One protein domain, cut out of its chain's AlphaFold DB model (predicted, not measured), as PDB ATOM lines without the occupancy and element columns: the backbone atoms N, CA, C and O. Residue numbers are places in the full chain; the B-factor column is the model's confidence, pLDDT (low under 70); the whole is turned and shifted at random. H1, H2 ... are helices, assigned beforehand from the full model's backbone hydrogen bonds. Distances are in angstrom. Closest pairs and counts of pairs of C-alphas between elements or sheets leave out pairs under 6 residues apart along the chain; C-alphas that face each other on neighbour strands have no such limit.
ATOM      1  N   ASP A   2     272.505 244.152 120.807       57.06
ATOM      2  CA  ASP A   2     271.839 245.454 120.721       57.06
ATOM      3  C   ASP A   2     271.091 245.468 119.380       57.06
ATOM      4  O   ASP A   2     271.650 245.803 118.336       57.06
ATOM      5  N   GLY A   3     269.895 244.878 119.378       56.72
ATOM      6  CA  GLY A   3     269.095 244.658 118.178       56.72
ATOM      7  C   GLY A   3     268.485 245.972 117.721       56.72
ATOM      8  O   GLY A   3     267.390 246.321 118.145       56.72
ATOM      9  N   ARG A   4     269.212 246.730 116.899       66.38
ATOM     10  CA  ARG A   4     268.594 247.799 116.116       66.38
ATOM     11  C   ARG A   4     267.689 247.133 115.092       66.38
ATOM     12  O   ARG A   4     268.182 246.463 114.190       66.38
ATOM     13  N   ASP A   5     266.387 247.297 115.269       70.56
ATOM     14  CA  ASP A   5     265.416 246.928 114.249       70.56
ATOM     15  C   ASP A   5     265.625 247.848 113.041       70.56
ATOM     16  O   ASP A   5     265.461 249.069 113.130       70.56
ATOM     17  N   ASP A   6     266.035 247.269 111.915       73.31
ATOM     18  CA  ASP A   6     266.214 248.012 110.674       73.31
ATOM     19  C   ASP A   6     264.839 248.418 110.124       73.31
ATOM     20  O   ASP A   6     263.989 247.581 109.810       73.31
ATOM     21  N   ILE A   7     264.602 249.726 109.996       67.44
ATOM     22  CA  ILE A   7     263.381 250.249 109.380       67.44
ATOM     23  C   ILE A   7     263.498 250.069 107.863       67.44
ATOM     24  O   ILE A   7     264.253 250.780 107.200       67.44
ATOM     25  N   VAL A   8     262.720 249.138 107.309       66.00
ATOM     26  CA  VAL A   8     262.648 248.884 105.864       66.00
ATOM     27  C   VAL A   8     261.373 249.503 105.292       66.00
ATOM     28  O   VAL A   8     260.265 249.080 105.615       66.00
ATOM     29  N   ALA A   9     261.522 250.493 104.410       62.19
ATOM     30  CA  ALA A   9     260.414 251.059 103.645       62.19
ATOM     31  C   ALA A   9     260.305 250.362 102.280       62.19
ATOM     32  O   ALA A   9     261.255 250.371 101.496       62.19
ATOM     33  N   VAL A  10     259.142 249.774 101.985       66.88
ATOM     34  CA  VAL A  10     258.859 249.104 100.706       66.88
ATOM     35  C   VAL A  10     257.832 249.921  99.930       66.88
ATOM     36  O   VAL A  10     256.742 250.191 100.430       66.88
ATOM     37  N   GLY A  11     258.172 250.309  98.701       68.19
ATOM     38  CA  GLY A  11     257.288 251.061  97.812       68.19
ATOM     39  C   GLY A  11     257.526 250.719  96.343       68.19
ATOM     40  O   GLY A  11     258.603 250.252  95.968       68.19
ATOM     41  N   LEU A  12     256.512 250.947  95.508       71.44
ATOM     42  CA  LEU A  12     256.638 250.863  94.053       71.44
ATOM     43  C   LEU A  12     257.204 252.190  93.547       71.44
ATOM     44  O   LEU A  12     256.552 253.225  93.656       71.44
ATOM     45  N   LEU A  13     258.428 252.156  93.027       74.38
ATOM     46  CA  LEU A  13     259.154 253.343  92.585       74.38
ATOM     47  C   LEU A  13     259.469 253.237  91.097       74.38
ATOM     48  O   LEU A  13     259.915 252.187  90.620       74.38
ATOM     49  N   SER A  14     259.276 254.337  90.368       77.19
ATOM     50  CA  SER A  14     259.785 254.452  89.005       77.19
ATOM     51  C   SER A  14     261.303 254.668  89.009       77.19
ATOM     52  O   SER A  14     261.905 254.997  90.034       77.19
ATOM     53  N   ALA A  15     261.942 254.530  87.843       77.62
ATOM     54  CA  ALA A  15     263.367 254.843  87.696       77.62
ATOM     55  C   ALA A  15     263.685 256.298  88.096       77.62
ATOM     56  O   ALA A  15     264.684 256.557  88.761       77.62
ATOM     57  N   ARG A  16     262.785 257.234  87.770       80.94
ATOM     58  CA  ARG A  16     262.927 258.658  88.099       80.94
ATOM     59  C   ARG A  16     262.816 258.931  89.599       80.94
ATOM     60  O   ARG A  16     263.466 259.842  90.109       80.94
ATOM     61  N   ASP A  17     261.995 258.163  90.310       81.19
ATOM     62  CA  ASP A  17     261.869 258.295  91.765       81.19
ATOM     63  C   ASP A  17     263.130 257.782  92.466       81.19
ATOM     64  O   ASP A  17     263.624 258.425  93.388       81.19
ATOM     65  N   LEU A  18     263.706 256.682  91.970       78.88
ATOM     66  CA  LEU A  18     265.002 256.163  92.419       78.88
ATOM     67  C   LEU A  18     266.134 257.185  92.235       78.88
ATOM     68  O   LEU A  18     266.921 257.387  93.155       78.88
ATOM     69  N   GLU A  19     266.189 257.877  91.094       82.25
ATOM     70  CA  GLU A  19     267.175 258.946  90.866       82.25
ATOM     71  C   GLU A  19     267.021 260.109  91.858       82.25
ATOM     72  O   GLU A  19     268.016 260.636  92.355       82.25
ATOM     73  N   ARG A  20     265.780 260.493  92.182       84.50
ATOM     74  CA  ARG A  20     265.486 261.573  93.140       84.50
ATOM     75  C   ARG A  20     265.833 261.217  94.582       84.50
ATOM     76  O   ARG A  20     266.209 262.103  95.342       84.50
ATOM     77  N   LEU A  21     265.688 259.949  94.956       79.00
ATOM     78  CA  LEU A  21     266.018 259.447  96.292       79.00
ATOM     79  C   LEU A  21     267.535 259.416  96.551       79.00
ATOM     80  O   LEU A  21     267.967 259.462  97.704       79.00
ATOM     81  N   GLY A  22     268.347 259.403  95.491       76.94
ATOM     82  CA  GLY A  22     269.804 259.450  95.582       76.94
ATOM     83  C   GLY A  22     270.434 258.139  96.068       76.94
ATOM     84  O   GLY A  22     269.784 257.103  96.192       76.94
ATOM     85  N   SER A  23     271.740 258.176  96.349       74.38
ATOM     86  CA  SER A  23     272.563 256.984  96.630       74.38
ATOM     87  C   SER A  23     272.287 256.297  97.973       74.38
ATOM     88  O   SER A  23     272.818 255.216  98.217       74.38
ATOM     89  N   GLY A  24     271.470 256.901  98.841       76.19
ATOM     90  CA  GLY A  24     271.075 256.315 100.126       76.19
ATOM     91  C   GLY A  24     270.045 255.190 100.000       76.19
ATOM     92  O   GLY A  24     269.805 254.477 100.969       76.19
ATOM     93  N   PHE A  25     269.447 255.019  98.820       73.31
ATOM     94  CA  PHE A  25     268.435 254.004  98.568       73.31
ATOM     95  C   PHE A  25     268.982 252.937  97.630       73.31
ATOM     96  O   PHE A  25     269.476 253.220  96.539       73.31
ATOM     97  N   THR A  26     268.885 251.682  98.060       69.75
ATOM     98  CA  THR A  26     269.323 250.528  97.275       69.75
ATOM     99  C   THR A  26     268.107 249.740  96.812       69.75
ATOM    100  O   THR A  26     267.166 249.505  97.572       69.75
ATOM    101  N   ARG A  27     268.106 249.321  95.545       70.69
ATOM    102  CA  ARG A  27     267.023 248.502  95.001       70.69
ATOM    103  C   ARG A  27     267.110 247.095  95.594       70.69
ATOM    104  O   ARG A  27     268.028 246.359  95.257       70.69
ATOM    105  N   ALA A  28     266.154 246.728  96.447       73.25
ATOM    106  CA  ALA A  28     266.119 245.395  97.052       73.25
ATOM    107  C   ALA A  28     265.737 244.307  96.031       73.25
ATOM    108  O   ALA A  28     266.397 243.275  95.952       73.25
ATOM    109  N   TYR A  29     264.711 244.564  95.209       70.19
ATOM    110  CA  TYR A  29     264.242 243.635  94.178       70.19
ATOM    111  C   TYR A  29     263.870 244.392  92.899       70.19
ATOM    112  O   TYR A  29     263.063 245.328  92.952       70.19
ATOM    113  N   PRO A  30     264.445 244.041  91.737       67.00
ATOM    114  CA  PRO A  30     263.984 244.580  90.470       67.00
ATOM    115  C   PRO A  30     262.617 243.975  90.132       67.00
ATOM    116  O   PRO A  30     262.479 242.761  90.017       67.00
ATOM    117  N   VAL A  31     261.602 244.823  89.955       68.38
ATOM    118  CA  VAL A  31     260.335 244.396  89.350       68.38
ATOM    119  C   VAL A  31     260.541 244.382  87.842       68.38
ATOM    120  O   VAL A  31     260.811 245.424  87.238       68.38
ATOM    121  N   GLU A  32     260.469 243.198  87.242       68.19
ATOM    122  CA  GLU A  32     260.516 243.057  85.792       68.19
ATOM    123  C   GLU A  32     259.256 243.647  85.165       68.19
ATOM    124  O   GLU A  32     258.137 243.437  85.639       68.19
ATOM    125  N   VAL A  33     259.437 244.380  84.066       66.69
ATOM    126  CA  VAL A  33     258.313 244.815  83.239       66.69
ATOM    127  C   VAL A  33     257.744 243.570  82.569       66.69
ATOM    128  O   VAL A  33     258.253 243.099  81.550       66.69
ATOM    129  N   ALA A  34     256.695 243.008  83.164       68.19
ATOM    130  CA  ALA A  34     255.975 241.897  82.575       68.19
ATOM    131  C   ALA A  34     255.337 242.369  81.261       68.19
ATOM    132  O   ALA A  34     254.407 243.178  81.263       68.19
ATOM    133  N   ARG A  35     255.827 241.858  80.122       65.19
ATOM    134  CA  ARG A  35     255.286 242.200  78.791       65.19
ATOM    135  C   ARG A  35     253.789 241.901  78.674       65.19
ATOM    136  O   ARG A  35     253.099 242.575  77.922       65.19
ATOM    137  N   SER A  36     253.285 240.955  79.465       66.44
ATOM    138  CA  SER A  36     251.862 240.613  79.554       66.44
ATOM    139  C   SER A  36     250.971 241.767  80.019       66.44
ATOM    140  O   SER A  36     249.771 241.742  79.770       66.44
ATOM    141  N   PHE A  37     251.531 242.774  80.695       67.81
ATOM    142  CA  PHE A  37     250.783 243.951  81.130       67.81
ATOM    143  C   PHE A  37     250.731 245.050  80.058       67.81
ATOM    144  O   PHE A  37     249.874 245.931  80.126       67.81
ATOM    145  N   GLY A  38     251.606 244.979  79.047       70.88
ATOM    146  CA  GLY A  38     251.662 245.944  77.947       70.88
ATOM    147  C   GLY A  38     250.373 245.973  77.129       70.88
ATOM    148  O   GLY A  38     249.856 247.047  76.846       70.88
ATOM    149  N   ASP A  39     249.794 244.806  76.846       73.81
ATOM    150  CA  ASP A  39     248.541 244.703  76.087       73.81
ATOM    151  C   ASP A  39     247.349 245.310  76.839       73.81
ATOM    152  O   ASP A  39     246.418 245.830  76.226       73.81
ATOM    153  N   ILE A  40     247.359 245.240  78.173       74.56
ATOM    154  CA  ILE A  40     246.310 245.817  79.023       74.56
ATOM    155  C   ILE A  40     246.454 247.341  79.062       74.56
ATOM    156  O   ILE A  40     245.464 248.043  78.885       74.56
ATOM    157  N   LEU A  41     247.676 247.849  79.233       78.38
ATOM    158  CA  LEU A  41     247.980 249.283  79.173       78.38
ATOM    159  C   LEU A  41     247.615 249.888  77.814       78.38
ATOM    160  O   LEU A  41     246.910 250.888  77.776       78.38
ATOM    161  N   ALA A  42     247.991 249.236  76.711       78.81
ATOM    162  CA  ALA A  42     247.641 249.687  75.366       78.81
ATOM    163  C   ALA A  42     246.118 249.721  75.148       78.81
ATOM    164  O   ALA A  42     245.594 250.629  74.508       78.81
ATOM    165  N   LYS A  43     245.383 248.753  75.714       80.06
ATOM    166  CA  LYS A  43     243.913 248.763  75.697       80.06
ATOM    167  C   LYS A  43     243.323 249.890  76.538       80.06
ATOM    168  O   LYS A  43     242.294 250.422  76.148       80.06
ATOM    169  N   LEU A  44     243.940 250.242  77.664       77.12
ATOM    170  CA  LEU A  44     243.508 251.362  78.505       77.12
ATOM    171  C   LEU A  44     243.780 252.715  77.838       77.12
ATOM    172  O   LEU A  44     242.922 253.584  77.901       77.12
ATOM    173  N   GLU A  45     244.919 252.880  77.165       76.31
ATOM    174  CA  GLU A  45     245.240 254.089  76.388       76.31
ATOM    175  C   GLU A  45     244.348 254.251  75.151       76.31
ATOM    176  O   GLU A  45     244.038 255.369  74.755       76.31
ATOM    177  N   ALA A  46     243.912 253.141  74.545       75.69
ATOM    178  CA  ALA A  46     242.971 253.156  73.426       75.69
ATOM    179  C   ALA A  46     241.531 253.499  73.847       75.69
ATOM    180  O   ALA A  46     240.687 253.764  72.987       75.69
ATOM    181  N   ILE A  47     241.231 253.466  75.148       79.88
ATOM    182  CA  ILE A  47     239.974 253.984  75.675       79.88
ATOM    183  C   ILE A  47     240.160 255.489  75.827       79.88
ATOM    184  O   ILE A  47     240.822 255.953  76.754       79.88
ATOM    185  N   ASP A  48     239.550 256.243  74.917       63.84
ATOM    186  CA  ASP A  48     239.388 257.684  75.073       63.84
ATOM    187  C   ASP A  48     238.549 257.898  76.339       63.84
ATOM    188  O   ASP A  48     237.339 257.653  76.356       63.84
TER     189      ASP A  48
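This is residues 2 to 48 of the 55 residues of an uncharacterized protein of Sphingomonas sp. R-74633 (UniProt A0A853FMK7). With little regular structure, this is a stretched chain with helix H2 near one end, in residues 32 to 48, which stick out. A loop bearing the short helix H1 lies nearer the middle, and residues 2 to 8 form a free tail at the other end. The printed part has 47 residues, with H1 then H2 along the chain and no named strand; it is all helix by class, with 18 residues in named elements. It is extended, with a radius of gyration of the C-alphas of 16.4 A and spans of 56 by 21 by 17 A.

H2, residues 35 to 45, is 15.7 A long, from C-alpha 35 at (255.286, 242.200, 78.791) to C-alpha 45 at (245.240, 254.089, 76.388). H1, residues 15 to 21, begins at C-alpha 15 at (263.367, 254.843, 87.696).

H2 is apart from H1. Each O i to N i+4 pair in H1 is within hydrogen-bond range, and 5 of 7 in H2.

The C-alphas of Asp 2 and Asp 48, the two farthest apart, are 57.3 A apart. The link from H1 to H2 is long, 13 residues. The printed part has no cut. Model pLDDT is under 70 at 18 residues, among them 30 to 37.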